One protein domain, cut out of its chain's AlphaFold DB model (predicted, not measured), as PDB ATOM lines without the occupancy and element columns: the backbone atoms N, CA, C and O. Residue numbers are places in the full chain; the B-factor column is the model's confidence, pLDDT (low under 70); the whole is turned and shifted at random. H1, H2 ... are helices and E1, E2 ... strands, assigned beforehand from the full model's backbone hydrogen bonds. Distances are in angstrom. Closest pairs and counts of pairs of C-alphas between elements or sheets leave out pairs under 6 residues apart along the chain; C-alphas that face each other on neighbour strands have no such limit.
ATOM      1  N   ASP A   2      33.063  33.236  -8.296       90.25
ATOM      2  CA  ASP A   2      34.465  33.149  -7.896       90.25
ATOM      3  C   ASP A   2      34.755  31.754  -7.336       90.25
ATOM      4  O   ASP A   2      33.880  31.115  -6.753       90.25
ATOM      5  N   GLY A   3      35.982  31.270  -7.520       94.19
ATOM      6  CA  GLY A   3      36.430  29.967  -7.033       94.19
ATOM      7  C   GLY A   3      36.197  28.784  -7.978       94.19
ATOM      8  O   GLY A   3      36.717  27.707  -7.689       94.19
ATOM      9  N   ILE A   4      35.499  28.951  -9.109       95.06
ATOM     10  CA  ILE A   4      35.274  27.854 -10.070       95.06
ATOM     11  C   ILE A   4      36.587  27.305 -10.641       95.06
ATOM     12  O   ILE A   4      36.736  26.090 -10.770       95.06
ATOM     13  N   LYS A   5      37.569  28.169 -10.930       95.75
ATOM     14  CA  LYS A   5      38.876  27.733 -11.436       95.75
ATOM     15  C   LYS A   5      39.570  26.855 -10.404       95.75
ATOM     16  O   LYS A   5      39.974  25.740 -10.716       95.75
ATOM     17  N   ARG A   6      39.612  27.318  -9.150       96.62
ATOM     18  CA  ARG A   6      40.196  26.559  -8.037       96.62
ATOM     19  C   ARG A   6      39.479  25.226  -7.828       96.62
ATOM     20  O   ARG A   6      40.149  24.222  -7.614       96.62
ATOM     21  N   LEU A   7      38.146  25.201  -7.895       95.94
ATOM     22  CA  LEU A   7      37.356  23.972  -7.777       95.94
ATOM     23  C   LEU A   7      37.798  22.935  -8.822       95.94
ATOM     24  O   LEU A   7      38.057  21.791  -8.468       95.94
ATOM     25  N   PHE A   8      37.945  23.345 -10.082       95.12
ATOM     26  CA  PHE A   8      38.292  22.442 -11.185       95.12
ATOM     27  C   PHE A   8      39.784  22.064 -11.194       95.12
ATOM     28  O   PHE A   8      40.149  21.028 -11.738       95.12
ATOM     29  N   GLU A   9      40.649  22.886 -10.597       95.19
ATOM     30  CA  GLU A   9      42.062  22.555 -10.359       95.19
ATOM     31  C   GLU A   9      42.242  21.598  -9.173       95.19
ATOM     32  O   GLU A   9      43.209  20.843  -9.130       95.19
ATOM     33  N   THR A  10      41.318  21.629  -8.207       97.56
ATOM     34  CA  THR A  10      41.387  20.817  -6.981       97.56
ATOM     35  C   THR A  10      40.710  19.460  -7.156       97.56
ATOM     36  O   THR A  10      41.184  18.458  -6.624       97.56
ATOM     37  N   PHE A  11      39.604  19.410  -7.899       96.81
ATOM     38  CA  PHE A  11      38.787  18.212  -8.072       96.81
ATOM     39  C   PHE A  11      38.652  17.834  -9.545       96.81
ATOM     40  O   PHE A  11      38.556  18.692 -10.422       96.81
ATOM     41  N   SER A  12      38.566  16.531  -9.820       95.50
ATOM     42  CA  SER A  12      38.252  16.042 -11.164       95.50
ATOM     43  C   SER A  12      36.765  16.240 -11.459       95.50
ATOM     44  O   SER A  12      35.920  15.449 -11.042       95.50
ATOM     45  N   VAL A  13      36.437  17.318 -12.169       94.81
ATOM     46  CA  VAL A  13      35.067  17.608 -12.607       94.81
ATOM     47  C   VAL A  13      34.822  16.936 -13.958       94.81
ATOM     48  O   VAL A  13      35.529  17.193 -14.932       94.81
ATOM     49  N   ILE A  14      33.818  16.058 -14.025       94.31
ATOM     50  CA  ILE A  14      33.463  15.326 -15.254       94.31
ATOM     51  C   ILE A  14      32.441  16.112 -16.080       94.31
ATOM     52  O   ILE A  14      32.581  16.220 -17.296       94.31
ATOM     53  N   ASN A  15      31.432  16.672 -15.412       94.81
ATOM     54  CA  ASN A  15      30.368  17.476 -16.002       94.81
ATOM     55  C   ASN A  15      30.031  18.637 -15.062       94.81
ATOM     56  O   ASN A  15      30.235  18.529 -13.853       94.81
ATOM     57  N   PHE A  16      29.450  19.705 -15.598       95.12
ATOM     58  CA  PHE A  16      28.782  20.728 -14.795       95.12
ATOM     59  C   PHE A  16      27.546  21.254 -15.521       95.12
ATOM     60  O   PHE A  16      27.471  21.206 -16.750       95.12
ATOM     61  N   TRP A  17      26.562  21.726 -14.759       95.81
ATOM     62  CA  TRP A  17      25.336  22.287 -15.318       95.81
ATOM     63  C   TRP A  17      25.517  23.766 -15.598       95.81
ATOM     64  O   TRP A  17      26.091  24.500 -14.796       95.81
ATOM     65  N   ASP A  18      25.009  24.191 -16.742       95.44
ATOM     66  CA  ASP A  18      24.967  25.590 -17.123       95.44
ATOM     67  C   ASP A  18      23.814  25.813 -18.099       95.44
ATOM     68  O   ASP A  18      23.304  24.890 -18.727       95.44
ATOM     69  N   THR A  19      23.431  27.062 -18.282       94.62
ATOM     70  CA  THR A  19      22.429  27.456 -19.268       94.62
ATOM     71  C   THR A  19      23.101  27.843 -20.581       94.62
ATOM     72  O   THR A  19      24.308  28.094 -20.632       94.62
ATOM     73  N   ASP A  20      22.344  27.906 -21.677       94.44
ATOM     74  CA  ASP A  20      22.831  28.479 -22.944       94.44
ATOM     75  C   ASP A  20      22.809  30.022 -22.907       94.44
ATOM     76  O   ASP A  20      22.320  30.684 -23.821       94.44
ATOM     77  N   ASN A  21      23.266  30.602 -21.792       93.88
ATOM     78  CA  ASN A  21      23.304  32.043 -21.599       93.88
ATOM     79  C   ASN A  21      24.453  32.679 -22.394       93.88
ATOM     80  O   ASN A  21      25.570  32.163 -22.475       93.88
ATOM     81  N   LYS A  22      24.201  33.872 -22.929       94.38
ATOM     82  CA  LYS A  22      25.175  34.666 -23.690       94.38
ATOM     83  C   LYS A  22      25.820  35.776 -22.865       94.38
ATOM     84  O   LYS A  22      26.299  36.748 -23.450       94.38
ATOM     85  N   LYS A  23      25.878  35.645 -21.531       93.88
ATOM     86  CA  LYS A  23      26.457  36.680 -20.660       93.88
ATOM     87  C   LYS A  23      27.876  37.022 -21.111       93.88
ATOM     88  O   LYS A  23      28.699  36.132 -21.365       93.88
ATOM     89  N   LYS A  24      28.134  38.321 -21.224       90.62
ATOM     90  CA  LYS A  24      29.446  38.919 -21.458       90.62
ATOM     91  C   LYS A  24      29.664  39.972 -20.380       90.62
ATOM     92  O   LYS A  24      28.723  40.659 -19.999       90.62
ATOM     93  N   ILE A  25      30.886  40.038 -19.879       88.94
ATOM     94  CA  ILE A  25      31.344  41.070 -18.955       88.94
ATOM     95  C   ILE A  25      32.605  41.627 -19.593       88.94
ATOM     96  O   ILE A  25      33.489  40.847 -19.963       88.94
ATOM     97  N   ASP A  26      32.657  42.941 -19.767       84.88
ATOM     98  CA  ASP A  26      33.826  43.591 -20.339       84.88
ATOM     99  C   ASP A  26      34.977  43.597 -19.331       84.88
ATOM    100  O   ASP A  26      34.779  43.729 -18.123       84.88
ATOM    101  N   ASN A  27      36.208  43.463 -19.829       80.31
ATOM    102  CA  ASN A  27      37.393  43.357 -18.975       80.31
ATOM    103  C   ASN A  27      37.586  44.575 -18.052       80.31
ATOM    104  O   ASN A  27      38.074  44.418 -16.936       80.31
ATOM    105  N   ASN A  28      37.171  45.768 -18.486       83.25
ATOM    106  CA  ASN A  28      37.211  46.995 -17.683       83.25
ATOM    107  C   ASN A  28      36.242  46.971 -16.487       83.25
ATOM    108  O   ASN A  28      36.487  47.644 -15.494       83.25
ATOM    109  N   GLN A  29      35.176  46.170 -16.532       83.50
ATOM    110  CA  GLN A  29      34.253  46.041 -15.403       83.50
ATOM    111  C   GLN A  29      34.898  45.273 -14.245       83.50
ATOM    112  O   GLN A  29      34.483  45.434 -13.102       83.50
ATOM    113  N   PHE A  30      35.939  44.471 -14.502       86.31
ATOM    114  CA  PHE A  30      36.626  43.728 -13.444       86.31
ATOM    115  C   PHE A  30      37.552  44.597 -12.601       86.31
ATOM    116  O   PHE A  30      37.665  44.331 -11.409       86.31
ATOM    117  N   SER A  31      38.175  45.638 -13.167       78.94
ATOM    118  CA  SER A  31      39.039  46.548 -12.395       78.94
ATOM    119  C   SER A  31      38.281  47.320 -11.315       78.94
ATOM    120  O   SER A  31      38.886  47.752 -10.340       78.94
ATOM    121  N   GLU A  32      36.966  47.461 -11.474       76.75
ATOM    122  CA  GLU A  32      36.072  48.130 -10.526       76.75
ATOM    123  C   GLU A  32      35.227  47.138  -9.710       76.75
ATOM    124  O   GLU A  32      34.426  47.544  -8.868       76.75
ATOM    125  N   SER A  33      35.390  45.829  -9.937       81.19
ATOM    126  CA  SER A  33      34.605  44.797  -9.261       81.19
ATOM    127  C   SER A  33      35.428  44.022  -8.241       81.19
ATOM    128  O   SER A  33      36.615  43.772  -8.425       81.19
ATOM    129  N   GLN A  34      34.753  43.520  -7.211       81.88
ATOM    130  CA  GLN A  34      35.319  42.544  -6.279       81.88
ATOM    131  C   GLN A  34      35.496  41.135  -6.880       81.88
ATOM    132  O   GLN A  34      36.067  40.264  -6.230       81.88
ATOM    133  N   TYR A  35      34.980  40.888  -8.090       86.44
ATOM    134  CA  TYR A  35      34.948  39.562  -8.701       86.44
ATOM    135  C   TYR A  35      36.241  39.237  -9.449       86.44
ATOM    136  O   TYR A  35      36.886  40.097 -10.053       86.44
ATOM    137  N   LYS A  36      36.597  37.953  -9.480       91.31
ATOM    138  CA  LYS A  36      37.849  37.494 -10.091       91.31
ATOM    139  C   LYS A  36      37.711  37.304 -11.599       91.31
ATOM    140  O   LYS A  36      37.109  36.340 -12.071       91.31
ATOM    141  N   GLN A  37      38.398  38.147 -12.371       93.00
ATOM    142  CA  GLN A  37      38.471  38.019 -13.834       93.00
ATOM    143  C   GLN A  37      38.989  36.643 -14.290       93.00
ATOM    144  O   GLN A  37      38.509  36.091 -15.277       93.00
ATOM    145  N   ASN A  38      39.933  36.050 -13.554       93.69
ATOM    146  CA  ASN A  38      40.464  34.720 -13.871       93.69
ATOM    147  C   ASN A  38      39.402  33.616 -13.778       93.69
ATOM    148  O   ASN A  38      39.394  32.716 -14.615       93.69
ATOM    149  N   ASP A  39      38.505  33.686 -12.792       95.06
ATOM    150  CA  ASP A  39      37.394  32.740 -12.664       95.06
ATOM    151  C   ASP A  39      36.372  32.939 -13.786       95.06
ATOM    152  O   ASP A  39      35.889  31.965 -14.362       95.06
ATOM    153  N   TRP A  40      36.096  34.192 -14.158       94.94
ATOM    154  CA  TRP A  40      35.241  34.500 -15.302       94.94
ATOM    155  C   TRP A  40      35.804  33.943 -16.610       94.94
ATOM    156  O   TRP A  40      35.112  33.212 -17.314       94.94
ATOM    157  N   ASN A  41      37.070  34.226 -16.919       94.00
ATOM    158  CA  ASN A  41      37.723  33.729 -18.129       94.00
ATOM    159  C   ASN A  41      37.744  32.195 -18.163       94.00
ATOM    160  O   ASN A  41      37.468  31.590 -19.200       94.00
ATOM    161  N   PHE A  42      38.012  31.563 -17.017       94.94
ATOM    162  CA  PHE A  42      37.955  30.113 -16.889       94.94
ATOM    163  C   PHE A  42      36.546  29.574 -17.164       94.94
ATOM    164  O   PHE A  42      36.396  28.693 -18.011       94.94
ATOM    165  N   TYR A  43      35.512  30.134 -16.530       95.44
ATOM    166  CA  TYR A  43      34.117  29.776 -16.798       95.44
ATOM    167  C   TYR A  43      33.771  29.918 -18.287       95.44
ATOM    168  O   TYR A  43      33.263  28.973 -18.889       95.44
ATOM    169  N   GLN A  44      34.126  31.043 -18.915       94.50
ATOM    170  CA  GLN A  44      33.880  31.280 -20.342       94.50
ATOM    171  C   GLN A  44      34.565  30.233 -21.232       94.50
ATOM    172  O   GLN A  44      33.989  29.825 -22.240       94.50
ATOM    173  N   SER A  45      35.756  29.756 -20.848       93.75
ATOM    174  CA  SER A  45      36.463  28.683 -21.563       93.75
ATOM    175  C   SER A  45      35.791  27.309 -21.434       93.75
ATOM    176  O   SER A  45      36.022  26.437 -22.268       93.75
ATOM    177  N   LYS A  46      34.964  27.100 -20.397       94.75
ATOM    178  CA  LYS A  46      34.329  25.807 -20.086       94.75
ATOM    179  C   LYS A  46      32.834  25.752 -20.385       94.75
ATOM    180  O   LYS A  46      32.323  24.663 -20.625       94.75
ATOM    181  N   ARG A  47      32.125  26.885 -20.422       93.88
ATOM    182  CA  ARG A  47      30.655  26.935 -20.570       93.88
ATOM    183  C   ARG A  47      30.095  26.305 -21.841       93.88
ATOM    184  O   ARG A  47      28.921  25.976 -21.865       93.88
ATOM    185  N   ASN A  48      30.908  26.126 -22.878       92.81
ATOM    186  CA  ASN A  48      30.512  25.456 -24.122       92.81
ATOM    187  C   ASN A  48      31.391  24.229 -24.411       92.81
ATOM    188  O   ASN A  48      31.529  23.827 -25.559       92.81
ATOM    189  N   SER A  49      32.047  23.679 -23.385       94.12
ATOM    190  CA  SER A  49      32.901  22.503 -23.532       94.12
ATOM    191  C   SER A  49      32.055  21.256 -23.778       94.12
ATOM    192  O   SER A  49      31.226  20.900 -22.938       94.12
ATOM    193  N   ASP A  50      32.321  20.564 -24.885       91.94
ATOM    194  CA  ASP A  50      31.822  19.208 -25.152       91.94
ATOM    195  C   ASP A  50      32.776  18.112 -24.633       91.94
ATOM    196  O   ASP A  50      32.433  16.928 -24.617       91.94
ATOM    197  N   GLU A  51      33.961  18.512 -24.168       88.88
ATOM    198  CA  GLU A  51      34.976  17.664 -23.534       88.88
ATOM    199  C   GLU A  51      34.903  17.746 -22.008       88.88
ATOM    200  O   GLU A  51      34.094  18.493 -21.480       88.88
ATOM    201  N   LYS A  52      35.777  17.041 -21.274       85.94
ATOM    202  CA  LYS A  52      35.808  17.070 -19.802       85.94
ATOM    203  C   LYS A  52      36.411  18.384 -19.257       85.94
ATOM    204  O   LYS A  52      37.568  18.685 -19.561       85.94
ATOM    205  N   PRO A  53      35.702  19.132 -18.390       92.75
ATOM    206  CA  PRO A  53      34.328  18.906 -17.938       92.75
ATOM    207  C   PRO A  53      33.290  19.333 -18.975       92.75
ATOM    208  O   PRO A  53      33.351  20.461 -19.474       92.75
ATOM    209  N   LYS A  54      32.321  18.454 -19.261       95.62
ATOM    210  CA  LYS A  54      31.279  18.744 -20.253       95.62
ATOM    211  C   LYS A  54      30.253  19.689 -19.649       95.62
ATOM    212  O   LYS A  54      29.779  19.460 -18.532       95.62
ATOM    213  N   SER A  55      29.893  20.736 -20.384       96.56
ATOM    214  CA  SER A  55      28.800  21.620 -19.987       96.56
ATOM    215  C   SER A  55      27.465  21.006 -20.403       96.56
ATOM    216  O   SER A  55      27.195  20.799 -21.586       96.56
ATOM    217  N   LEU A  56      26.623  20.689 -19.423       96.56
ATOM    218  CA  LEU A  56      25.293  20.135 -19.647       96.56
ATOM    219  C   LEU A  56      24.258  21.258 -19.622       96.56
ATOM    220  O   LEU A  56      24.088  21.929 -18.605       96.56
ATOM    221  N   LYS A  57      23.546  21.427 -20.739       96.38
ATOM    222  CA  LYS A  57      22.483  22.425 -20.898       96.38
ATOM    223  C   LYS A  57      21.136  21.847 -20.486       96.38
ATOM    224  O   LYS A  57      20.348  21.423 -21.332       96.38
ATOM    225  N   LEU A  58      20.918  21.773 -19.176       96.75
ATOM    226  CA  LEU A  58      19.714  21.188 -18.586       96.75
ATOM    227  C   LEU A  58      18.690  22.280 -18.268       96.75
ATOM    228  O   LEU A  58      19.061  23.380 -17.861       96.75
TER     229      LEU A  58
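This is residues 2 to 58 of the 239 residues of an uncharacterized protein of Helicobacter sp. 16-1353 (UniProt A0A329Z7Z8). An only just flat domain has a small pair of parallel strands, E1 and E2, at one end and the short helix H2 at the other, with the longest helix, H3, running through the middle between them. H1 packs on H3 about perpendicular to it, and residues 18 to 26, with no named element, make the way from E1 to H2. The printed part has 57 residues, with three named helices and two named strands in the order H1, E1, H2, H3, E2; the sheet's order is E1, E2, parallel. The class is mixed, helices and strands, with under half of the residues, 28 of 57, in named elements. The whole is only just compact, close to loose, with a radius of gyration of the C-alphas of 12.0 A, and only just flat, with spans of 33 by 26 by 14 A.

E1 is residues 15 to 17, 7.0 A from first to last C-alpha, and E2 is residues 54 to 56, 6.2 A; C-alpha 56 is at (25.293, 20.135, -19.647). H3 is residues 37 to 46, 14.3 A long, from C-alpha 37 at (38.471, 38.019, -13.834). H1 is residues 4 to 10, 9.8 A, and begins with C-alpha 4 at (35.274, 27.854, -10.070). H2 is residues 27 to 31, 7.5 A.

E1 and E2 are parallel neighbours, their directions 31 degrees apart. C-alphas 15 and 54 face each other at 4.5 A, and N 16 and O 54, at 3.0 A, and N 56 and O 16, at 2.9 A, are within hydrogen-bond range. E1, H2, H3 and E2 make a strand-helix-strand unit, two parallel neighbour strands with helices between them along the chain; its crossover is right-handed. The closest C-alphas of H3 and E2, those of Lys 46 and Ser 55, are 6.9 A apart. E1 and H3 are apart. H1 and H3 touch, with Lys 5 and Asp 39 as the closest C-alphas at 5.4 A. Their lines are about perpendicular, at 76 degrees. H2 and H3 are close but not clearly touching; their closest C-alphas, those of Phe 30 and Gln 37, are 6.0 A apart. H1 and H2 are apart. In H1 and H3 every O i to N i+4 pair is within hydrogen-bond range; in H2 it is 0 of 1, beside 1 of 2 O i to N i+3 pairs.

The two C-alphas farthest apart, those of Ile 14 and Glu 32, are 33.2 A apart. The printed part, residues 2 to 58, has no cut. The links H1 to E1 and H2 to H3 are tight, those from E1 to H2 and H3 to E2 are short, and no link is long. The mean pLDDT of the printed part is 92.1, that of H2 is 82, and no printed residue is under 70.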